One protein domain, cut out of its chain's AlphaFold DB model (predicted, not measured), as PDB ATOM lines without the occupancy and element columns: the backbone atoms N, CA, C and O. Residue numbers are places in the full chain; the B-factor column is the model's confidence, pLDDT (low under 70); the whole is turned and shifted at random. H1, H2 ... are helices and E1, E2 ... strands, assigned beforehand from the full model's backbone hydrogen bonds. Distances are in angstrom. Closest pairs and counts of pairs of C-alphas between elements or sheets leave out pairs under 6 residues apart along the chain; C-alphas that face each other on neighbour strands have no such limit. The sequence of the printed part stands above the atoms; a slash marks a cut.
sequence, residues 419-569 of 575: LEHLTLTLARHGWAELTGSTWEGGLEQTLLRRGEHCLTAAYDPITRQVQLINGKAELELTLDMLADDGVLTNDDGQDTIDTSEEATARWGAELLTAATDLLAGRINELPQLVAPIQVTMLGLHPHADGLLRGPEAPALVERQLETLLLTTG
ATOM      1  N   LEU A 419     -50.187 -60.434 -49.985       84.38
ATOM      2  CA  LEU A 419     -49.759 -59.042 -49.877       84.38
ATOM      3  C   LEU A 419     -48.364 -58.905 -49.254       84.38
ATOM      4  O   LEU A 419     -47.593 -58.067 -49.702       84.38
ATOM      5  N   GLU A 420     -47.982 -59.759 -48.300       84.38
ATOM      6  CA  GLU A 420     -46.630 -59.744 -47.720       84.38
ATOM      7  C   GLU A 420     -45.560 -60.026 -48.785       84.38
ATOM      8  O   GLU A 420     -44.555 -59.318 -48.850       84.38
ATOM      9  N   HIS A 421     -45.784 -60.998 -49.677       85.50
ATOM     10  CA  HIS A 421     -44.875 -61.255 -50.801       85.50
ATOM     11  C   HIS A 421     -44.829 -60.088 -51.805       85.50
ATOM     12  O   HIS A 421     -43.759 -59.785 -52.345       85.50
ATOM     13  N   LEU A 422     -45.947 -59.384 -52.018       87.50
ATOM     14  CA  LEU A 422     -46.006 -58.168 -52.837       87.50
ATOM     15  C   LEU A 422     -45.215 -57.018 -52.199       87.50
ATOM     16  O   LEU A 422     -44.327 -56.460 -52.849       87.50
ATOM     17  N   THR A 423     -45.442 -56.725 -50.919       88.25
ATOM     18  CA  THR A 423     -44.701 -55.711 -50.153       88.25
ATOM     19  C   THR A 423     -43.210 -56.032 -50.093       88.25
ATOM     20  O   THR A 423     -42.392 -55.159 -50.367       88.25
ATOM     21  N   LEU A 424     -42.824 -57.286 -49.830       88.25
ATOM     22  CA  LEU A 424     -41.420 -57.718 -49.833       88.25
ATOM     23  C   LEU A 424     -40.758 -57.533 -51.204       88.25
ATOM     24  O   LEU A 424     -39.606 -57.100 -51.276       88.25
ATOM     25  N   THR A 425     -41.471 -57.830 -52.293       88.06
ATOM     26  CA  THR A 425     -40.965 -57.632 -53.661       88.06
ATOM     27  C   THR A 425     -40.794 -56.145 -53.969       88.06
ATOM     28  O   THR A 425     -39.737 -55.730 -54.441       88.06
ATOM     29  N   LEU A 426     -41.777 -55.310 -53.625       88.44
ATOM     30  CA  LEU A 426     -41.705 -53.855 -53.782       88.44
ATOM     31  C   LEU A 426     -40.585 -53.234 -52.921       88.44
ATOM     32  O   LEU A 426     -39.841 -52.376 -53.405       88.44
ATOM     33  N   ALA A 427     -40.386 -53.715 -51.691       88.38
ATOM     34  CA  ALA A 427     -39.344 -53.245 -50.777       88.38
ATOM     35  C   ALA A 427     -37.922 -53.514 -51.293       88.38
ATOM     36  O   ALA A 427     -37.056 -52.641 -51.192       88.38
ATOM     37  N   ARG A 428     -37.686 -54.660 -51.956       87.88
ATOM     38  CA  ARG A 428     -36.422 -54.939 -52.677       87.88
ATOM     39  C   ARG A 428     -36.120 -53.886 -53.763       87.88
ATOM     40  O   ARG A 428     -34.958 -53.700 -54.114       87.88
ATOM     41  N   HIS A 429     -37.139 -53.172 -54.250       86.94
ATOM     42  CA  HIS A 429     -37.058 -52.107 -55.260       86.94
ATOM     43  C   HIS A 429     -37.263 -50.685 -54.692       86.94
ATOM     44  O   HIS A 429     -37.556 -49.746 -55.441       86.94
ATOM     45  N   GLY A 430     -37.067 -50.505 -53.380       86.38
ATOM     46  CA  GLY A 430     -37.020 -49.191 -52.731       86.38
ATOM     47  C   GLY A 430     -38.378 -48.579 -52.385       86.38
ATOM     48  O   GLY A 430     -38.436 -47.381 -52.116       86.38
ATOM     49  N   TRP A 431     -39.456 -49.364 -52.401       90.62
ATOM     50  CA  TRP A 431     -40.745 -48.948 -51.846       90.62
ATOM     51  C   TRP A 431     -40.785 -49.213 -50.335       90.62
ATOM     52  O   TRP A 431     -40.655 -50.355 -49.905       90.62
ATOM     53  N   ALA A 432     -40.976 -48.175 -49.527       90.12
ATOM     54  CA  ALA A 432     -41.214 -48.299 -48.093       90.12
ATOM     55  C   ALA A 432     -42.721 -48.415 -47.823       90.12
ATOM     56  O   ALA A 432     -43.501 -47.629 -48.357       90.12
ATOM     57  N   GLU A 433     -43.134 -49.374 -46.997       91.31
ATOM     58  CA  GLU A 433     -44.502 -49.433 -46.475       91.31
ATOM     59  C   GLU A 433     -44.752 -48.256 -45.518       91.31
ATOM     60  O   GLU A 433     -43.945 -47.990 -44.626       91.31
ATOM     61  N   LEU A 434     -45.861 -47.542 -45.722       88.56
ATOM     62  CA  LEU A 434     -46.344 -46.479 -44.839       88.56
ATOM     63  C   LEU A 434     -47.389 -47.014 -43.856       88.56
ATOM     64  O   LEU A 434     -47.311 -46.737 -42.662       88.56
ATOM     65  N   THR A 435     -48.370 -47.764 -44.366       87.56
ATOM     66  CA  THR A 435     -49.463 -48.365 -43.591       87.56
ATOM     67  C   THR A 435     -49.904 -49.680 -44.221       87.56
ATOM     68  O   THR A 435     -49.878 -49.826 -45.441       87.56
ATOM     69  N   GLY A 436     -50.371 -50.609 -43.385       83.56
ATOM     70  CA  GLY A 436     -51.027 -51.846 -43.797       83.56
ATOM     71  C   GLY A 436     -52.352 -52.019 -43.052       83.56
ATOM     72  O   GLY A 436     -52.445 -51.715 -41.860       83.56
ATOM     73  N   SER A 437     -53.383 -52.493 -43.743       79.62
ATOM     74  CA  SER A 437     -54.716 -52.749 -43.200       79.62
ATOM     75  C   SER A 437     -55.292 -54.066 -43.731       79.62
ATOM     76  O   SER A 437     -54.950 -54.558 -44.808       79.62
ATOM     77  N   THR A 438     -56.177 -54.682 -42.948       71.50
ATOM     78  CA  THR A 438     -57.012 -55.803 -43.398       71.50
ATOM     79  C   THR A 438     -58.462 -55.438 -43.125       71.50
ATOM     80  O   THR A 438     -58.833 -55.156 -41.986       71.50
ATOM     81  N   TRP A 439     -59.271 -55.422 -44.176       67.69
ATOM     82  CA  TRP A 439     -60.674 -55.022 -44.131       67.69
ATOM     83  C   TRP A 439     -61.599 -56.220 -43.867       67.69
ATOM     84  O   TRP A 439     -61.210 -57.384 -44.002       67.69
ATOM     85  N   GLU A 440     -62.869 -55.955 -43.545       54.59
ATOM     86  CA  GLU A 440     -63.880 -57.010 -43.403       54.59
ATOM     87  C   GLU A 440     -63.998 -57.840 -44.698       54.59
ATOM     88  O   GLU A 440     -64.103 -57.301 -45.801       54.59
ATOM     89  N   GLY A 441     -63.939 -59.169 -44.571       51.19
ATOM     90  CA  GLY A 441     -63.882 -60.088 -45.717       51.19
ATOM     91  C   GLY A 441     -62.474 -60.424 -46.222       51.19
ATOM     92  O   GLY A 441     -62.363 -61.167 -47.188       51.19
ATOM     93  N   GLY A 442     -61.412 -59.939 -45.571       61.44
ATOM     94  CA  GLY A 442     -60.046 -60.413 -45.815       61.44
ATOM     95  C   GLY A 442     -59.280 -59.696 -46.926       61.44
ATOM     96  O   GLY A 442     -58.147 -60.087 -47.181       61.44
ATOM     97  N   LEU A 443     -59.839 -58.643 -47.545       71.75
ATOM     98  CA  LEU A 443     -59.058 -57.748 -48.410       71.75
ATOM     99  C   LEU A 443     -57.904 -57.165 -47.594       71.75
ATOM    100  O   LEU A 443     -58.117 -56.454 -46.607       71.75
ATOM    101  N   GLU A 444     -56.696 -57.433 -48.053       80.38
ATOM    102  CA  GLU A 444     -55.470 -56.861 -47.531       80.38
ATOM    103  C   GLU A 444     -55.135 -55.621 -48.357       80.38
ATOM    104  O   GLU A 444     -55.258 -55.645 -49.582       80.38
ATOM    105  N   GLN A 445     -54.699 -54.543 -47.714       88.50
ATOM    106  CA  GLN A 445     -54.278 -53.321 -48.392       88.50
ATOM    107  C   GLN A 445     -53.037 -52.749 -47.710       88.50
ATOM    108  O   GLN A 445     -52.914 -52.783 -46.490       88.50
ATOM    109  N   THR A 446     -52.116 -52.204 -48.494       91.50
ATOM    110  CA  THR A 446     -50.934 -51.490 -48.008       91.50
ATOM    111  C   THR A 446     -50.699 -50.252 -48.868       91.50
ATOM    112  O   THR A 446     -50.901 -50.265 -50.087       91.50
ATOM    113  N   LEU A 447     -50.302 -49.160 -48.224       91.62
ATOM    114  CA  LEU A 447     -49.863 -47.933 -48.870       91.62
ATOM    115  C   LEU A 447     -48.339 -47.894 -48.805       91.62
ATOM    116  O   LEU A 447     -47.764 -47.862 -47.719       91.62
ATOM    117  N   LEU A 448     -47.680 -47.861 -49.960       92.69
ATOM    118  CA  LEU A 448     -46.230 -47.764 -50.077       92.69
ATOM    119  C   LEU A 448     -45.798 -46.435 -50.697       92.69
ATOM    120  O   LEU A 448     -46.513 -45.826 -51.496       92.69
ATOM    121  N   ARG A 449     -44.567 -46.028 -50.394       91.81
ATOM    122  CA  ARG A 449     -43.919 -44.822 -50.909       91.81
ATOM    123  C   ARG A 449     -42.557 -45.124 -51.523       91.81
ATOM    124  O   ARG A 449     -41.773 -45.880 -50.960       91.81
ATOM    125  N   ARG A 450     -42.223 -44.445 -52.623       90.06
ATOM    126  CA  ARG A 450     -40.852 -44.348 -53.144       90.06
ATOM    127  C   ARG A 450     -40.594 -42.933 -53.656       90.06
ATOM    128  O   ARG A 450     -41.161 -42.522 -54.664       90.06
ATOM    129  N   GLY A 451     -39.741 -42.185 -52.955       87.75
ATOM    130  CA  GLY A 451     -39.410 -40.800 -53.311       87.75
ATOM    131  C   GLY A 451     -40.639 -39.884 -53.298       87.75
ATOM    132  O   GLY A 451     -41.296 -39.737 -52.268       87.75
ATOM    133  N   GLU A 452     -40.948 -39.279 -54.443       89.62
ATOM    134  CA  GLU A 452     -42.103 -38.391 -54.653       89.62
ATOM    135  C   GLU A 452     -43.399 -39.137 -55.034       89.62
ATOM    136  O   GLU A 452     -44.390 -38.505 -55.391       89.62
ATOM    137  N   HIS A 453     -43.423 -40.470 -54.961       90.38
ATOM    138  CA  HIS A 453     -44.550 -41.283 -55.421       90.38
ATOM    139  C   HIS A 453     -45.130 -42.194 -54.341       90.38
ATOM    140  O   HIS A 453     -44.395 -42.750 -53.519       90.38
ATOM    141  N   CYS A 454     -46.444 -42.416 -54.423       91.31
ATOM    142  CA  CYS A 454     -47.192 -43.344 -53.579       91.31
ATOM    143  C   CYS A 454     -47.935 -44.390 -54.423       91.31
ATOM    144  O   CYS A 454     -48.423 -44.103 -55.519       91.31
ATOM    145  N   LEU A 455     -48.043 -45.600 -53.888       92.56
ATOM    146  CA  LEU A 455     -48.660 -46.777 -54.493       92.56
ATOM    147  C   LEU A 455     -49.552 -47.430 -53.441       92.56
ATOM    148  O   LEU A 455     -49.044 -47.817 -52.395       92.56
ATOM    149  N   THR A 456     -50.839 -47.602 -53.721       91.62
ATOM    150  CA  THR A 456     -51.668 -48.509 -52.922       91.62
ATOM    151  C   THR A 456     -51.691 -49.857 -53.625       91.62
ATOM    152  O   THR A 456     -52.045 -49.944 -54.805       91.62
ATOM    153  N   ALA A 457     -51.295 -50.896 -52.900       90.25
ATOM    154  CA  ALA A 457     -51.398 -52.280 -53.325       90.25
ATOM    155  C   ALA A 457     -52.442 -52.982 -52.456       90.25
ATOM    156  O   ALA A 457     -52.423 -52.849 -51.234       90.25
ATOM    157  N   ALA A 458     -53.348 -53.726 -53.077       87.31
ATOM    158  CA  ALA A 458     -54.352 -54.512 -52.377       87.31
ATOM    159  C   ALA A 458     -54.420 -55.935 -52.937       87.31
ATOM    160  O   ALA A 458     -54.138 -56.157 -54.116       87.31
ATOM    161  N   TYR A 459     -54.795 -56.890 -52.092       82.56
ATOM    162  CA  TYR A 459     -55.034 -58.277 -52.471       82.56
ATOM    163  C   TYR A 459     -56.346 -58.774 -51.871       82.56
ATOM    164  O   TYR A 459     -56.524 -58.773 -50.652       82.56
ATOM    165  N   ASP A 460     -57.261 -59.217 -52.732       72.38
ATOM    166  CA  ASP A 460     -58.496 -59.875 -52.317       72.38
ATOM    167  C   ASP A 460     -58.339 -61.403 -52.380       72.38
ATOM    168  O   ASP A 460     -58.185 -61.941 -53.478       72.38
ATOM    169  N   PRO A 461     -58.444 -62.137 -51.259       61.22
ATOM    170  CA  PRO A 461     -58.370 -63.595 -51.260       61.22
ATOM    171  C   PRO A 461     -59.581 -64.296 -51.897       61.22
ATOM    172  O   PRO A 461     -59.493 -65.488 -52.196       61.22
ATOM    173  N   ILE A 462     -60.706 -63.599 -52.103       59.28
ATOM    174  CA  ILE A 462     -61.943 -64.176 -52.649       59.28
ATOM    175  C   ILE A 462     -61.858 -64.287 -54.176       59.28
ATOM    176  O   ILE A 462     -61.937 -65.382 -54.734       59.28
ATOM    177  N   THR A 463     -61.668 -63.162 -54.868       61.28
ATOM    178  CA  THR A 463     -61.439 -63.118 -56.322       61.28
ATOM    179  C   THR A 463     -60.002 -63.457 -56.700       61.28
ATOM    180  O   THR A 463     -59.742 -63.771 -57.861       61.28
ATOM    181  N   ARG A 464     -59.085 -63.449 -55.722       69.44
ATOM    182  CA  ARG A 464     -57.637 -63.675 -55.869       69.44
ATOM    183  C   ARG A 464     -56.955 -62.566 -56.668       69.44
ATOM    184  O   ARG A 464     -55.893 -62.783 -57.244       69.44
ATOM    185  N   GLN A 465     -57.565 -61.384 -56.740       76.44
ATOM    186  CA  GLN A 465     -57.045 -60.251 -57.497       76.44
ATOM    187  C   GLN A 465     -56.044 -59.436 -56.676       76.44
ATOM    188  O   GLN A 465     -56.330 -59.024 -55.554       76.44
ATOM    189  N   VAL A 466     -54.890 -59.151 -57.279       82.94
ATOM    190  CA  VAL A 466     -54.016 -58.046 -56.882       82.94
ATOM    191  C   VAL A 466     -54.477 -56.790 -57.613       82.94
ATOM    192  O   VAL A 466     -54.642 -56.802 -58.836       82.94
ATOM    193  N   GLN A 467     -54.649 -55.700 -56.873       86.69
ATOM    194  CA  GLN A 467     -54.951 -54.379 -57.403       86.69
ATOM    195  C   GLN A 467     -53.818 -53.403 -57.065       86.69
ATOM    196  O   GLN A 467     -53.393 -53.307 -55.916       86.69
ATOM    197  N   LEU A 468     -53.349 -52.658 -58.067       88.06
ATOM    198  CA  LEU A 468     -52.364 -51.587 -57.927       88.06
ATOM    199  C   LEU A 468     -53.000 -50.274 -58.395       88.06
ATOM    200  O   LEU A 468     -53.465 -50.177 -59.534       88.06
ATOM    201  N   ILE A 469     -53.013 -49.263 -57.526       89.31
ATOM    202  CA  ILE A 469     -53.521 -47.916 -57.826       89.31
ATOM    203  C   ILE A 469     -52.548 -46.841 -57.344       89.31
ATOM    204  O   ILE A 469     -51.721 -47.059 -56.458       89.31
ATOM    205  N   ASN A 470     -52.654 -45.651 -57.927       88.81
ATOM    206  CA  ASN A 470     -51.931 -44.475 -57.464       88.81
ATOM    207  C   ASN A 470     -52.313 -44.157 -56.005       88.81
ATOM    208  O   ASN A 470     -53.462 -43.824 -55.718       88.81
ATOM    209  N   GLY A 471     -51.343 -44.246 -55.091       88.94
ATOM    210  CA  GLY A 471     -51.573 -44.119 -53.649       88.94
ATOM    211  C   GLY A 471     -51.750 -42.685 -53.148       88.94
ATOM    212  O   GLY A 471     -51.895 -42.479 -51.948       88.94
ATOM    213  N   LYS A 472     -51.727 -41.676 -54.030       90.31
ATOM    214  CA  LYS A 472     -51.896 -40.274 -53.625       90.31
ATOM    215  C   LYS A 472     -53.251 -40.016 -52.955       90.31
ATOM    216  O   LYS A 472     -53.274 -39.395 -51.901       90.31
ATOM    217  N   ALA A 473     -54.345 -40.526 -53.525       87.50
ATOM    218  CA  ALA A 473     -55.685 -40.353 -52.957       87.50
ATOM    219  C   ALA A 473     -55.836 -41.060 -51.593       87.50
ATOM    220  O   ALA A 473     -56.499 -40.546 -50.698       87.50
ATOM    221  N   GLU A 474     -55.169 -42.200 -51.404       88.56
ATOM    222  CA  GLU A 474     -55.150 -42.915 -50.121       88.56
ATOM    223  C   GLU A 474     -54.347 -42.150 -49.056       88.56
ATOM    224  O   GLU A 474     -54.745 -42.067 -47.894       88.56
ATOM    225  N   LEU A 475     -53.233 -41.527 -49.454       89.69
ATOM    226  CA  LEU A 475     -52.464 -40.647 -48.576       89.69
ATOM    227  C   LEU A 475     -53.248 -39.367 -48.227       89.69
ATOM    228  O   LEU A 475     -53.160 -38.907 -47.093       89.69
ATOM    229  N   GLU A 476     -54.043 -38.827 -49.158       89.94
ATOM    230  CA  GLU A 476     -54.980 -37.720 -48.902       89.94
ATOM    231  C   GLU A 476     -56.048 -38.122 -47.868       89.94
ATOM    232  O   GLU A 476     -56.220 -37.406 -46.887       89.94
ATOM    233  N   LEU A 477     -56.672 -39.302 -47.992       86.81
ATOM    234  CA  LEU A 477     -57.588 -39.843 -46.969       86.81
ATOM    235  C   LEU A 477     -56.896 -40.082 -45.615       86.81
ATOM    236  O   LEU A 477     -57.504 -39.920 -44.557       86.81
ATOM    237  N   THR A 478     -55.607 -40.431 -45.625       87.06
ATOM    238  CA  THR A 478     -54.834 -40.611 -44.389       87.06
ATOM    239  C   THR A 478     -54.581 -39.278 -43.666       87.06
ATOM    240  O   THR A 478     -54.464 -39.273 -42.440       87.06
ATOM    241  N   LEU A 479     -54.559 -38.132 -44.366       86.75
ATOM    242  CA  LEU A 479     -54.473 -36.813 -43.717       86.75
ATOM    243  C   LEU A 479     -55.698 -36.521 -42.839       86.75
ATOM    244  O   LEU A 479     -55.529 -35.981 -41.747       86.75
ATOM    245  N   ASP A 480     -56.900 -36.912 -43.275       85.69
ATOM    246  CA  ASP A 480     -58.125 -36.747 -42.481       85.69
ATOM    247  C   ASP A 480     -58.039 -37.557 -41.173       85.69
ATOM    248  O   ASP A 480     -58.355 -37.049 -40.097       85.69
ATOM    249  N   MET A 481     -57.500 -38.783 -41.228       86.19
ATOM    250  CA  MET A 481     -57.259 -39.606 -40.032       86.19
ATOM    251  C   MET A 481     -56.219 -38.986 -39.083       86.19
ATOM    252  O   MET A 481     -56.390 -39.030 -37.864       86.19
ATOM    253  N   LEU A 482     -55.153 -38.382 -39.622       86.62
ATOM    254  CA  LEU A 482     -54.167 -37.643 -38.824       86.62
ATOM    255  C   LEU A 482     -54.777 -36.383 -38.187       86.62
ATOM    256  O   LEU A 482     -54.366 -36.000 -37.091       86.62
ATOM    257  N   ALA A 483     -55.759 -35.748 -38.832       85.94
ATOM    258  CA  ALA A 483     -56.484 -34.607 -38.279       85.94
ATOM    259  C   ALA A 483     -57.422 -35.005 -37.130       85.94
ATOM    260  O   ALA A 483     -57.402 -34.355 -36.083       85.94
ATOM    261  N   ASP A 484     -58.176 -36.097 -37.283       86.19
ATOM    262  CA  ASP A 484     -59.059 -36.630 -36.236       86.19
ATOM    263  C   ASP A 484     -58.287 -37.014 -34.958       86.19
ATOM    264  O   ASP A 484     -58.772 -36.798 -33.845       86.19
ATOM    265  N   ASP A 485     -57.057 -37.521 -35.104       84.69
ATOM    266  CA  ASP A 485     -56.156 -37.837 -33.988       84.69
ATOM    267  C   ASP A 485     -55.312 -36.645 -33.485       84.69
ATOM    268  O   ASP A 485     -54.503 -36.804 -32.566       84.69
ATOM    269  N   GLY A 486     -55.505 -35.444 -34.045       83.69
ATOM    270  CA  GLY A 486     -54.843 -34.206 -33.616       83.69
ATOM    271  C   GLY A 486     -53.370 -34.069 -34.018       83.69
ATOM    272  O   GLY A 486     -52.668 -33.226 -33.463       83.69
ATOM    273  N   VAL A 487     -52.903 -34.888 -34.964       87.94
ATOM    274  CA  VAL A 487     -51.536 -34.873 -35.515       87.94
ATOM    275  C   VAL A 487     -51.405 -33.882 -36.676       87.94
ATOM    276  O   VAL A 487     -50.322 -33.344 -36.896       87.94
ATOM    277  N   LEU A 488     -52.497 -33.584 -37.391       86.81
ATOM    278  CA  LEU A 488     -52.562 -32.437 -38.303       86.81
ATOM    279  C   LEU A 488     -52.894 -31.167 -37.501       86.81
ATOM    280  O   LEU A 488     -54.010 -30.999 -37.007       86.81
ATOM    281  N   THR A 489     -51.931 -30.258 -37.378       81.94
ATOM    282  CA  THR A 489     -52.086 -28.968 -36.694       81.94
ATOM    283  C   THR A 489     -52.167 -27.828 -37.701       81.94
ATOM    284  O   THR A 489     -51.421 -27.807 -38.670       81.94
ATOM    285  N   ASN A 490     -53.045 -26.849 -37.478       80.12
ATOM    286  CA  ASN A 490     -53.106 -25.648 -38.314       80.12
ATOM    287  C   ASN A 490     -52.401 -24.484 -37.604       80.12
ATOM    288  O   ASN A 490     -52.990 -23.827 -36.742       80.12
ATOM    289  N   ASP A 491     -51.142 -24.245 -37.971       70.81
ATOM    290  CA  ASP A 491     -50.339 -23.124 -37.480       70.81
ATOM    291  C   ASP A 491     -50.322 -22.005 -38.538       70.81
ATOM    292  O   ASP A 491     -50.010 -22.221 -39.708       70.81
ATOM    293  N   ASP A 492     -50.696 -20.789 -38.129       66.06
ATOM    294  CA  ASP A 492     -50.753 -19.582 -38.975       66.06
ATOM    295  C   ASP A 492     -51.535 -19.728 -40.309       66.06
ATOM    296  O   ASP A 492     -51.327 -18.967 -41.260       66.06
ATOM    297  N   GLY A 493     -52.501 -20.653 -40.376       68.69
ATOM    298  CA  GLY A 493     -53.321 -20.890 -41.568       68.69
ATOM    299  C   GLY A 493     -52.700 -21.855 -42.583       68.69
ATOM    300  O   GLY A 493     -53.213 -21.950 -43.699       68.69
ATOM    301  N   GLN A 494     -51.620 -22.551 -42.221       77.56
ATOM    302  CA  GLN A 494     -51.063 -23.669 -42.979       77.56
ATOM    303  C   GLN A 494     -51.178 -24.955 -42.160       77.56
ATOM    304  O   GLN A 494     -50.880 -24.968 -40.967       77.56
ATOM    305  N   ASP A 495     -51.600 -26.034 -42.811       85.50
ATOM    306  CA  ASP A 495     -51.646 -27.348 -42.180       85.50
ATOM    307  C   ASP A 495     -50.226 -27.929 -42.091       85.50
ATOM    308  O   ASP A 495     -49.452 -27.907 -43.056       85.50
ATOM    309  N   THR A 496     -49.873 -28.418 -40.908       87.38
ATOM    310  CA  THR A 496     -48.564 -28.958 -40.537       87.38
ATOM    311  C   THR A 496     -48.745 -30.290 -39.811       87.38
ATOM    312  O   THR A 496     -49.784 -30.552 -39.211       87.38
ATOM    313  N   ILE A 497     -47.738 -31.160 -39.886       90.50
ATOM    314  CA  ILE A 497     -47.761 -32.485 -39.259       90.50
ATOM    315  C   ILE A 497     -46.929 -32.445 -37.978       90.50
ATOM    316  O   ILE A 497     -45.752 -32.070 -38.022       90.50
ATOM    317  N   ASP A 498     -47.510 -32.866 -36.855       86.25
ATOM    318  CA  ASP A 498     -46.739 -33.110 -35.640       86.25
ATOM    319  C   ASP A 498     -45.767 -34.279 -35.862       86.25
ATOM    320  O   ASP A 498     -46.142 -35.389 -36.235       86.25
ATOM    321  N   THR A 499     -44.491 -34.002 -35.616       85.19
ATOM    322  CA  THR A 499     -43.375 -34.953 -35.721       85.19
ATOM    323  C   THR A 499     -42.729 -35.213 -34.358       85.19
ATOM    324  O   THR A 499     -41.575 -35.637 -34.270       85.19
ATOM    325  N   SER A 500     -43.473 -34.970 -33.273       87.44
ATOM    326  CA  SER A 500     -43.098 -35.351 -31.912       87.44
ATOM    327  C   SER A 500     -42.759 -36.844 -31.796       87.44
ATOM    328  O   SER A 500     -43.179 -37.674 -32.607       87.44
ATOM    329  N   GLU A 501     -42.010 -37.218 -30.752       87.38
ATOM    330  CA  GLU A 501     -41.723 -38.632 -30.462       87.38
ATOM    331  C   GLU A 501     -43.015 -39.440 -30.223       87.38
ATOM    332  O   GLU A 501     -43.065 -40.616 -30.570       87.38
ATOM    333  N   GLU A 502     -44.070 -38.810 -29.693       87.06
ATOM    334  CA  GLU A 502     -45.371 -39.440 -29.438       87.06
ATOM    335  C   GLU A 502     -46.145 -39.695 -30.740       87.06
ATOM    336  O   GLU A 502     -46.560 -40.830 -30.987       87.06
ATOM    337  N   ALA A 503     -46.255 -38.696 -31.626       84.81
ATOM    338  CA  ALA A 503     -46.842 -38.874 -32.955       84.81
ATOM    339  C   ALA A 503     -46.046 -39.895 -33.787       84.81
ATOM    340  O   ALA A 503     -46.626 -40.802 -34.384       84.81
ATOM    341  N   THR A 504     -44.712 -39.814 -33.757       87.94
ATOM    342  CA  THR A 504     -43.816 -40.730 -34.483       87.94
ATOM    343  C   THR A 504     -43.932 -42.172 -33.986       87.94
ATOM    344  O   THR A 504     -43.937 -43.094 -34.799       87.94
ATOM    345  N   ALA A 505     -44.060 -42.388 -32.672       83.00
ATOM    346  CA  ALA A 505     -44.265 -43.720 -32.101       83.00
ATOM    347  C   ALA A 505     -45.654 -44.304 -32.412       83.00
ATOM    348  O   ALA A 505     -45.798 -45.524 -32.460       83.00
ATOM    349  N   ARG A 506     -46.666 -43.449 -32.618       83.44
ATOM    350  CA  ARG A 506     -48.047 -43.852 -32.930       83.44
ATOM    351  C   ARG A 506     -48.279 -44.128 -34.418       83.44
ATOM    352  O   ARG A 506     -48.993 -45.072 -34.739       83.44
ATOM    353  N   TRP A 507     -47.695 -43.316 -35.299       83.19
ATOM    354  CA  TRP A 507     -48.002 -43.292 -36.738       83.19
ATOM    355  C   TRP A 507     -46.832 -43.660 -37.659       83.19
ATOM    356  O   TRP A 507     -47.049 -43.928 -38.836       83.19
ATOM    357  N   GLY A 508     -45.601 -43.702 -37.144       87.12
ATOM    358  CA  GLY A 508     -44.403 -44.016 -37.923       87.12
ATOM    359  C   GLY A 508     -43.821 -42.812 -38.676       87.12
ATOM    360  O   GLY A 508     -44.527 -42.009 -39.283       87.12
ATOM    361  N   ALA A 509     -42.490 -42.693 -38.662       88.44
ATOM    362  CA  ALA A 509     -41.782 -41.554 -39.255       88.44
ATOM    363  C   ALA A 509     -41.992 -41.422 -40.777       88.44
ATOM    364  O   ALA A 509     -42.116 -40.307 -41.286       88.44
ATOM    365  N   GLU A 510     -42.051 -42.543 -41.503       88.62
ATOM    366  CA  GLU A 510     -42.220 -42.555 -42.965       88.62
ATOM    367  C   GLU A 510     -43.581 -41.984 -43.387       88.62
ATOM    368  O   GLU A 510     -43.644 -41.148 -44.292       88.62
ATOM    369  N   LEU A 511     -44.664 -42.357 -42.689       90.38
ATOM    370  CA  LEU A 511     -46.012 -41.855 -42.966       90.38
ATOM    371  C   LEU A 511     -46.121 -40.350 -42.693       90.38
ATOM    372  O   LEU A 511     -46.601 -39.608 -43.547       90.38
ATOM    373  N   LEU A 512     -45.626 -39.881 -41.544       91.44
ATOM    374  CA  LEU A 512     -45.637 -38.451 -41.197       91.44
ATOM    375  C   LEU A 512     -44.791 -37.618 -42.177       91.44
ATOM    376  O   LEU A 512     -45.161 -36.498 -42.545       91.44
ATOM    377  N   THR A 513     -43.683 -38.183 -42.669       91.25
ATOM    378  CA  THR A 513     -42.861 -37.564 -43.721       91.25
ATOM    379  C   THR A 513     -43.618 -37.520 -45.054       91.25
ATOM    380  O   THR A 513     -43.636 -36.479 -45.708       91.25
ATOM    381  N   ALA A 514     -44.307 -38.600 -45.438       90.56
ATOM    382  CA  ALA A 514     -45.139 -38.650 -46.644       90.56
ATOM    383  C   ALA A 514     -46.288 -37.630 -46.607       90.56
ATOM    384  O   ALA A 514     -46.484 -36.895 -47.573       90.56
ATOM    385  N   ALA A 515     -46.987 -37.526 -45.475       91.31
ATOM    386  CA  ALA A 515     -48.023 -36.526 -45.231       91.31
ATOM    387  C   ALA A 515     -47.478 -35.089 -45.366       91.31
ATOM    388  O   ALA A 515     -48.059 -34.258 -46.065       91.31
ATOM    389  N   THR A 516     -46.308 -34.813 -44.779       91.19
ATOM    390  CA  THR A 516     -45.624 -33.511 -44.893       91.19
ATOM    391  C   THR A 516     -45.245 -33.183 -46.344       91.19
ATOM    392  O   THR A 516     -45.368 -32.040 -46.789       91.19
ATOM    393  N   ASP A 517     -44.786 -34.180 -47.104       91.50
ATOM    394  CA  ASP A 517     -44.446 -34.029 -48.520       91.50
ATOM    395  C   ASP A 517     -45.689 -33.820 -49.402       91.50
ATOM    396  O   ASP A 517     -45.635 -33.028 -50.346       91.50
ATOM    397  N   LEU A 518     -46.819 -34.455 -49.072       91.94
ATOM    398  CA  LEU A 518     -48.101 -34.262 -49.752       91.94
ATOM    399  C   LEU A 518     -48.635 -32.837 -49.554       91.94
ATOM    400  O   LEU A 518     -48.930 -32.164 -50.543       91.94
ATOM    401  N   LEU A 519     -48.673 -32.344 -48.309       90.75
ATOM    402  CA  LEU A 519     -49.087 -30.968 -47.984       90.75
ATOM    403  C   LEU A 519     -48.202 -29.916 -48.669       90.75
ATOM    404  O   LEU A 519     -48.679 -28.867 -49.099       90.75
ATOM    405  N   ALA A 520     -46.910 -30.212 -48.831       89.12
ATOM    406  CA  ALA A 520     -45.977 -29.360 -49.558       89.12
ATOM    407  C   ALA A 520     -46.055 -29.492 -51.095       89.12
ATOM    408  O   ALA A 520     -45.260 -28.862 -51.797       89.12
ATOM    409  N   GLY A 521     -46.970 -30.309 -51.628       88.06
ATOM    410  CA  GLY A 521     -47.159 -30.519 -53.064       88.06
ATOM    411  C   GLY A 521     -46.035 -31.302 -53.751       88.06
ATOM    412  O   GLY A 521     -45.890 -31.189 -54.965       88.06
ATOM    413  N   ARG A 522     -45.234 -32.070 -52.999       91.56
ATOM    414  CA  ARG A 522     -44.125 -32.892 -53.519       91.56
ATOM    415  C   ARG A 522     -44.543 -34.306 -53.937       91.56
ATOM    416  O   ARG A 522     -43.739 -35.003 -54.537       91.56
ATOM    417  N   ILE A 523     -45.769 -34.743 -53.632       91.06
ATOM    418  CA  ILE A 523     -46.266 -36.063 -54.051       91.06
ATOM    419  C   ILE A 523     -46.914 -35.986 -55.441       91.06
ATOM    420  O   ILE A 523     -47.986 -35.397 -55.639       91.06
ATOM    421  N   ASN A 524     -46.237 -36.620 -56.394       86.25
ATOM    422  CA  ASN A 524     -46.582 -36.705 -57.805       86.25
ATOM    423  C   ASN A 524     -47.362 -37.990 -58.112       86.25
ATOM    424  O   ASN A 524     -47.064 -39.066 -57.589       86.25
ATOM    425  N   GLU A 525     -48.334 -37.887 -59.018       83.19
ATOM    426  CA  GLU A 525     -49.054 -39.051 -59.543       83.19
ATOM    427  C   GLU A 525     -48.099 -40.025 -60.244       83.19
ATOM    428  O   GLU A 525     -47.154 -39.598 -60.910       83.19
ATOM    429  N   LEU A 526     -48.353 -41.332 -60.116       80.44
ATOM    430  CA  LEU A 526     -47.565 -42.355 -60.802       80.44
ATOM    431  C   LEU A 526     -48.064 -42.500 -62.258       80.44
ATOM    432  O   LEU A 526     -49.183 -42.985 -62.450       80.44
ATOM    433  N   PRO A 527     -47.287 -42.134 -63.301       76.88
ATOM    434  CA  PRO A 527     -47.795 -42.098 -64.680       76.88
ATOM    435  C   PRO A 527     -48.218 -43.464 -65.242       76.88
ATOM    436  O   PRO A 527     -48.996 -43.529 -66.190       76.88
ATOM    437  N   GLN A 528     -47.715 -44.556 -64.662       75.81
ATOM    438  CA  GLN A 528     -48.077 -45.932 -65.001       75.81
ATOM    439  C   GLN A 528     -49.460 -46.344 -64.453       75.81
ATOM    440  O   GLN A 528     -50.036 -47.307 -64.947       75.81
ATOM    441  N   LEU A 529     -50.005 -45.622 -63.463       80.81
ATOM    442  CA  LEU A 529     -51.251 -45.951 -62.748       80.81
ATOM    443  C   LEU A 529     -52.328 -44.862 -62.909       80.81
ATOM    444  O   LEU A 529     -53.078 -44.563 -61.981       80.81
ATOM    445  N   VAL A 530     -52.421 -44.278 -64.110       76.44
ATOM    446  CA  VAL A 530     -53.535 -43.387 -64.510       76.44
ATOM    447  C   VAL A 530     -54.879 -44.136 -64.518       76.44
ATOM    448  O   VAL A 530     -55.934 -43.531 -64.340       76.44
ATOM    449  N   ALA A 531     -54.844 -45.460 -64.687       78.12
ATOM    450  CA  ALA A 531     -55.954 -46.366 -64.424       78.12
ATOM    451  C   ALA A 531     -55.496 -47.463 -63.440       78.12
ATOM    452  O   ALA A 531     -54.313 -47.815 -63.454       78.12
ATOM    453  N   PRO A 532     -56.401 -48.020 -62.612       80.94
ATOM    454  CA  PRO A 532     -56.108 -49.191 -61.794       80.94
ATOM    455  C   PRO A 532     -55.610 -50.369 -62.626       80.94
ATOM    456  O   PRO A 532     -56.196 -50.697 -63.658       80.94
ATOM    457  N   ILE A 533     -54.577 -51.046 -62.133       81.81
ATOM    458  CA  ILE A 533     -54.143 -52.340 -62.659       81.81
ATOM    459  C   ILE A 533     -54.743 -53.417 -61.758       81.81
ATOM    460  O   ILE A 533     -54.576 -53.362 -60.542       81.81
ATOM    461  N   GLN A 534     -55.460 -54.375 -62.345       79.19
ATOM    462  CA  GLN A 534     -56.113 -55.486 -61.647       79.19
ATOM    463  C   GLN A 534     -55.728 -56.803 -62.317       79.19
ATOM    464  O   GLN A 534     -55.914 -56.956 -63.526       79.19
ATOM    465  N   VAL A 535     -55.190 -57.746 -61.539       76.38
ATOM    466  CA  VAL A 535     -54.631 -59.007 -62.048       76.38
ATOM    467  C   VAL A 535     -54.987 -60.162 -61.128       76.38
ATOM    468  O   VAL A 535     -54.671 -60.133 -59.941       76.38
ATOM    469  N   THR A 536     -55.614 -61.206 -61.670       77.94
ATOM    470  CA  THR A 536     -55.931 -62.417 -60.900       77.94
ATOM    471  C   THR A 536     -54.663 -63.232 -60.632       77.94
ATOM    472  O   THR A 536     -53.878 -63.493 -61.543       77.94
ATOM    473  N   MET A 537     -54.452 -63.710 -59.416       78.00
ATOM    474  CA  MET A 537     -53.350 -64.615 -59.107       78.00
ATOM    475  C   MET A 537     -53.785 -66.066 -59.344       78.00
ATOM    476  O   MET A 537     -54.735 -66.559 -58.736       78.00
ATOM    477  N   LEU A 538     -53.100 -66.751 -60.260       73.00
ATOM    478  CA  LEU A 538     -53.482 -68.077 -60.751       73.00
ATOM    479  C   LEU A 538     -52.837 -69.178 -59.908       73.00
ATOM    480  O   LEU A 538     -51.733 -69.000 -59.391       73.00
ATOM    481  N   GLY A 539     -53.523 -70.311 -59.734       62.59
ATOM    482  CA  GLY A 539     -53.052 -71.397 -58.859       62.59
ATOM    483  C   GLY A 539     -53.094 -71.090 -57.353       62.59
ATOM    484  O   GLY A 539     -52.877 -71.985 -56.536       62.59
ATOM    485  N   LEU A 540     -53.405 -69.850 -56.952       60.00
ATOM    486  CA  LEU A 540     -53.556 -69.458 -55.549       60.00
ATOM    487  C   LEU A 540     -54.970 -69.783 -55.072       60.00
ATOM    488  O   LEU A 540     -55.829 -68.912 -54.984       60.00
ATOM    489  N   HIS A 541     -55.269 -71.059 -54.857       52.34
ATOM    490  CA  HIS A 541     -56.648 -71.464 -54.585       52.34
ATOM    491  C   HIS A 541     -57.159 -70.961 -53.225       52.34
ATOM    492  O   HIS A 541     -56.394 -70.925 -52.260       52.34
ATOM    493  N   PRO A 542     -58.439 -70.549 -53.150       42.56
ATOM    494  CA  PRO A 542     -58.902 -69.621 -52.132       42.56
ATOM    495  C   PRO A 542     -59.051 -70.296 -50.770       42.56
ATOM    496  O   PRO A 542     -60.064 -70.918 -50.451       42.56
ATOM    497  N   HIS A 543     -58.072 -70.068 -49.907       47.47
ATOM    498  CA  HIS A 543     -58.392 -69.849 -48.509       47.47
ATOM    499  C   HIS A 543     -58.798 -68.376 -48.394       47.47
ATOM    500  O   HIS A 543     -58.023 -67.490 -48.747       47.47
ATOM    501  N   ALA A 544     -60.033 -68.112 -47.950       42.97
ATOM    502  CA  ALA A 544     -60.627 -66.765 -47.876       42.97
ATOM    503  C   ALA A 544     -59.973 -65.843 -46.814       42.97
ATOM    504  O   ALA A 544     -60.569 -64.867 -46.368       42.97
ATOM    505  N   ASP A 545     -58.760 -66.191 -46.386       50.28
ATOM    506  CA  ASP A 545     -57.883 -65.506 -45.442       50.28
ATOM    507  C   ASP A 545     -56.550 -65.060 -46.080       50.28
ATOM    508  O   ASP A 545     -55.732 -64.452 -45.400       50.28
ATOM    509  N   GLY A 546     -56.324 -65.360 -47.367       55.66
ATOM    510  CA  GLY A 546     -55.150 -64.921 -48.133       55.66
ATOM    511  C   GLY A 546     -53.854 -65.683 -47.867       55.66
ATOM    512  O   GLY A 546     -52.802 -65.277 -48.362       55.66
ATOM    513  N   LEU A 547     -53.921 -66.790 -47.124       61.12
ATOM    514  CA  LEU A 547     -52.745 -67.523 -46.659       61.12
ATOM    515  C   LEU A 547     -52.220 -68.529 -47.693       61.12
ATOM    516  O   LEU A 547     -52.950 -69.393 -48.186       61.12
ATOM    517  N   LEU A 548     -50.912 -68.484 -47.942       64.75
ATOM    518  CA  LEU A 548     -50.191 -69.470 -48.742       64.75
ATOM    519  C   LEU A 548     -49.905 -70.714 -47.896       64.75
ATOM    520  O   LEU A 548     -49.237 -70.640 -46.870       64.75
ATOM    521  N   ARG A 549     -50.435 -71.869 -48.321       53.53
ATOM    522  CA  ARG A 549     -50.354 -73.135 -47.559       53.53
ATOM    523  C   ARG A 549     -49.718 -74.307 -48.318       53.53
ATOM    524  O   ARG A 549     -49.596 -75.392 -47.759       53.53
ATOM    525  N   GLY A 550     -49.351 -74.112 -49.585       56.94
ATOM    526  CA  GLY A 550     -48.643 -75.103 -50.406       56.94
ATOM    527  C   GLY A 550     -47.141 -74.804 -50.466       56.94
ATOM    528  O   GLY A 550     -46.784 -73.626 -50.488       56.94
ATOM    529  N   PRO A 551     -46.249 -75.813 -50.505       57.59
ATOM    530  CA  PRO A 551     -44.800 -75.592 -50.488       57.59
ATOM    531  C   PRO A 551     -44.287 -74.853 -51.734       57.59
ATOM    532  O   PRO A 551     -43.338 -74.082 -51.631       57.59
ATOM    533  N   GLU A 552     -44.941 -75.033 -52.886       65.44
ATOM    534  CA  GLU A 552     -44.588 -74.355 -54.143       65.44
ATOM    535  C   GLU A 552     -45.333 -73.017 -54.322       65.44
ATOM    536  O   GLU A 552     -45.009 -72.224 -55.210       65.44
ATOM    537  N   ALA A 553     -46.335 -72.733 -53.479       67.31
ATOM    538  CA  ALA A 553     -47.166 -71.539 -53.613       67.31
ATOM    539  C   ALA A 553     -46.370 -70.226 -53.438       67.31
ATOM    540  O   ALA A 553     -46.539 -69.353 -54.286       67.31
ATOM    541  N   PRO A 554     -45.457 -70.063 -52.452       76.12
ATOM    542  CA  PRO A 554     -44.620 -68.865 -52.345       76.12
ATOM    543  C   PRO A 554     -43.776 -68.595 -53.597       76.12
ATOM    544  O   PRO A 554     -43.730 -67.462 -54.064       76.12
ATOM    545  N   ALA A 555     -43.162 -69.626 -54.185       78.38
ATOM    546  CA  ALA A 555     -42.351 -69.475 -55.392       78.38
ATOM    547  C   ALA A 555     -43.205 -69.070 -56.608       78.38
ATOM    548  O   ALA A 555     -42.831 -68.164 -57.355       78.38
ATOM    549  N   LEU A 556     -44.384 -69.684 -56.776       79.44
ATOM    550  CA  LEU A 556     -45.342 -69.310 -57.820       79.44
ATOM    551  C   LEU A 556     -45.868 -67.871 -57.635       79.44
ATOM    552  O   LEU A 556     -46.048 -67.156 -58.624       79.44
ATOM    553  N   VAL A 557     -46.105 -67.436 -56.391       82.31
ATOM    554  CA  VAL A 557     -46.482 -66.050 -56.063       82.31
ATOM    555  C   VAL A 557     -45.371 -65.088 -56.441       82.31
ATOM    556  O   VAL A 557     -45.623 -64.166 -57.211       82.31
ATOM    557  N   GLU A 558     -44.147 -65.306 -55.949       85.19
ATOM    558  CA  GLU A 558     -43.013 -64.423 -56.234       85.19
ATOM    559  C   GLU A 558     -42.796 -64.275 -57.747       85.19
ATOM    560  O   GLU A 558     -42.665 -63.153 -58.225       85.19
ATOM    561  N   ARG A 559     -42.886 -65.361 -58.531       85.25
ATOM    562  CA  ARG A 559     -42.783 -65.285 -60.001       85.25
ATOM    563  C   ARG A 559     -43.922 -64.519 -60.667       85.25
ATOM    564  O   ARG A 559     -43.655 -63.682 -61.528       85.25
ATOM    565  N   GLN A 560     -45.176 -64.758 -60.278       86.19
ATOM    566  CA  GLN A 560     -46.307 -63.993 -60.822       86.19
ATOM    567  C   GLN A 560     -46.191 -62.495 -60.494       86.19
ATOM    568  O   GLN A 560     -46.469 -61.665 -61.359       86.19
ATOM    569  N   LEU A 561     -45.740 -62.147 -59.285       86.62
ATOM    570  CA  LEU A 561     -45.571 -60.760 -58.846       86.62
ATOM    571  C   LEU A 561     -44.358 -60.073 -59.493       86.62
ATOM    572  O   LEU A 561     -44.485 -58.933 -59.933       86.62
ATOM    573  N   GLU A 562     -43.206 -60.742 -59.612       84.25
ATOM    574  CA  GLU A 562     -42.034 -60.215 -60.331       84.25
ATOM    575  C   GLU A 562     -42.395 -59.884 -61.787       84.25
ATOM    576  O   GLU A 562     -42.201 -58.749 -62.232       84.25
ATOM    577  N   THR A 563     -42.995 -60.837 -62.508       80.75
ATOM    578  CA  THR A 563     -43.416 -60.656 -63.906       80.75
ATOM    579  C   THR A 563     -44.482 -59.559 -64.043       80.75
ATOM    580  O   THR A 563     -44.403 -58.741 -64.963       80.75
ATOM    581  N   LEU A 564     -45.436 -59.460 -63.107       82.50
ATOM    582  CA  LEU A 564     -46.427 -58.379 -63.063       82.50
ATOM    583  C   LEU A 564     -45.782 -56.994 -62.880       82.50
ATOM    584  O   LEU A 564     -46.032 -56.068 -63.657       82.50
ATOM    585  N   LEU A 565     -44.953 -56.826 -61.851       84.62
ATOM    586  CA  LEU A 565     -44.414 -55.520 -61.465       84.62
ATOM    587  C   LEU A 565     -43.331 -55.012 -62.437       84.62
ATOM    588  O   LEU A 565     -43.144 -53.797 -62.565       84.62
ATOM    589  N   LEU A 566     -42.637 -55.923 -63.134       80.88
ATOM    590  CA  LEU A 566     -41.749 -55.598 -64.253       80.88
ATOM    591  C   LEU A 566     -42.537 -55.066 -65.457       80.88
ATOM    592  O   LEU A 566     -42.253 -53.971 -65.938       80.88
ATOM    593  N   THR A 567     -43.543 -55.815 -65.917       76.44
ATOM    594  CA  THR A 567     -44.359 -55.478 -67.097       76.44
ATOM    595  C   THR A 567     -45.096 -54.150 -66.939       76.44
ATOM    596  O   THR A 567     -45.152 -53.344 -67.865       76.44
ATOM    597  N   THR A 568     -45.611 -53.885 -65.740       78.00
ATOM    598  CA  THR A 568     -46.333 -52.646 -65.406       78.00
ATOM    599  C   THR A 568     -45.411 -51.448 -65.152       78.00
ATOM    600  O   THR A 568     -45.881 -50.330 -64.945       78.00
ATOM    601  N   GLY A 569     -44.087 -51.650 -65.158       76.62
ATOM    602  CA  GLY A 569     -43.088 -50.605 -64.922       76.62
ATOM    603  C   GLY A 569     -43.023 -50.091 -63.477       76.62
ATOM    604  O   GLY A 569     -42.280 -49.147 -63.200       76.62
TER     605      GLY A 569
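This is residues 419 to 569 of the 575 residues of an uncharacterized protein of Micromonospora aurantiaca (UniProt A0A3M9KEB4). A twisted sheet of five antiparallel strands is the middle of the model, with helices on both faces: H1 runs along its strands on one face and H5 packs on H1, while H2 and H4 cross the strands on the other side. Beyond H2 and H4 the small hairpin of E5 and E6 lies at one end of the long axis, and the loop before H5 reaches the other end. The printed part has 151 residues, with five named helices and seven named strands in the order H1 E1 E2 E3 E4 H2 E5 E6 H3 H4 E7 H5. The larger sheet has the order E1 - E2 - E3 - E4 - E7, and the class is mixed, helices and strands. The whole is compact, with a radius of gyration of the C-alphas of 16.8 A, yet its outline is elongated, spanning 56 by 30 by 23 A.

H1 is residues 419 to 428, and its first C-alpha is at (-49.759, -59.042, -49.877). E1, residues 432 to 438, is 18.1 A long; E2, residues 444 to 450, 20.0 A; E3, residues 453 to 459, 20.2 A; and E4, residues 465 to 470, 16.6 A. H2, residues 472 to 484, is 19.2 A long and begins with C-alpha 472 at (-51.896, -40.274, -53.625). E5 is residues 488 to 491, E6 is residues 494 to 497 and H3 is residues 501 to 507. H4, residues 509 to 519, is 15.5 A long. E7 is residues 533 to 536. H5, residues 553 to 567, is 21.2 A long and ends with C-alpha 567 at (-44.359, -55.478, -67.097).

E1, E2, E3 and E4 form a meander, each strand the antiparallel neighbour of the one before. N 434 and O 447, 2.8 A apart, are within hydrogen-bond range between E1 and E2, as are N 446 and O 457, 2.8 A, between E2 and E3. N 458 and O 467, 2.9 A apart, are within hydrogen-bond range between the antiparallel neighbours E3 and E4, and N 466 and O 535, 2.8 A apart, are within hydrogen-bond range between the antiparallel neighbours E4 and E7. The domain has three layers, helices on both faces of a sheet: H1 and H5 on one face, H2 and H4 on the other. H1 is over E2 and E3 at a height over the sheet of 8.7 A, and its line and that of E2 stand at 0 degrees on the local plane. H1 and H5 touch, closest at the C-alphas of Leu 422 and Leu 561, 6.6 A, at a steep tilt of 54 degrees, the same way. H2 runs across the strands, at 80 degrees to E1 on the local plane. The C-alphas of Leu 434 in E1 and Leu 511 in H4, 5.0 A apart, are the closest of those two elements. H2 touches H4 with residues 475 to 479 alone, about perpendicular at 75 degrees, closest at the C-alphas of Leu 479 and Ala 515, 6.6 A. The hairpin of E5 and E6 has N 489 and O 496 within hydrogen-bond range at 2.8 A, and the closest C-alphas of E6 and H4, Ile 497 and Thr 516, are 6.1 A apart. H3 is not on the larger sheet and is close to H4 but not clearly touching, with the C-alphas of Thr 504 and Leu 512 closest at 7.3 A. Every O i to N i+4 pair is within hydrogen-bond range in H1, H3, H4 and H5, and 7 of 9 are in H2.

The two C-alphas farthest apart, those of Asp 492 and Pro 551, are 57.5 A apart. The printed part has no cut. The links from H4 to E7, 13 residues, and from E7 to H5, 16 residues, are long; the others are tight. The mean pLDDT of the printed part is 80.8, and 25 residues are under 70: 439 to 442, 461 to 464, 492 to 493 and 539 to 553, of which 553 belongs to H5.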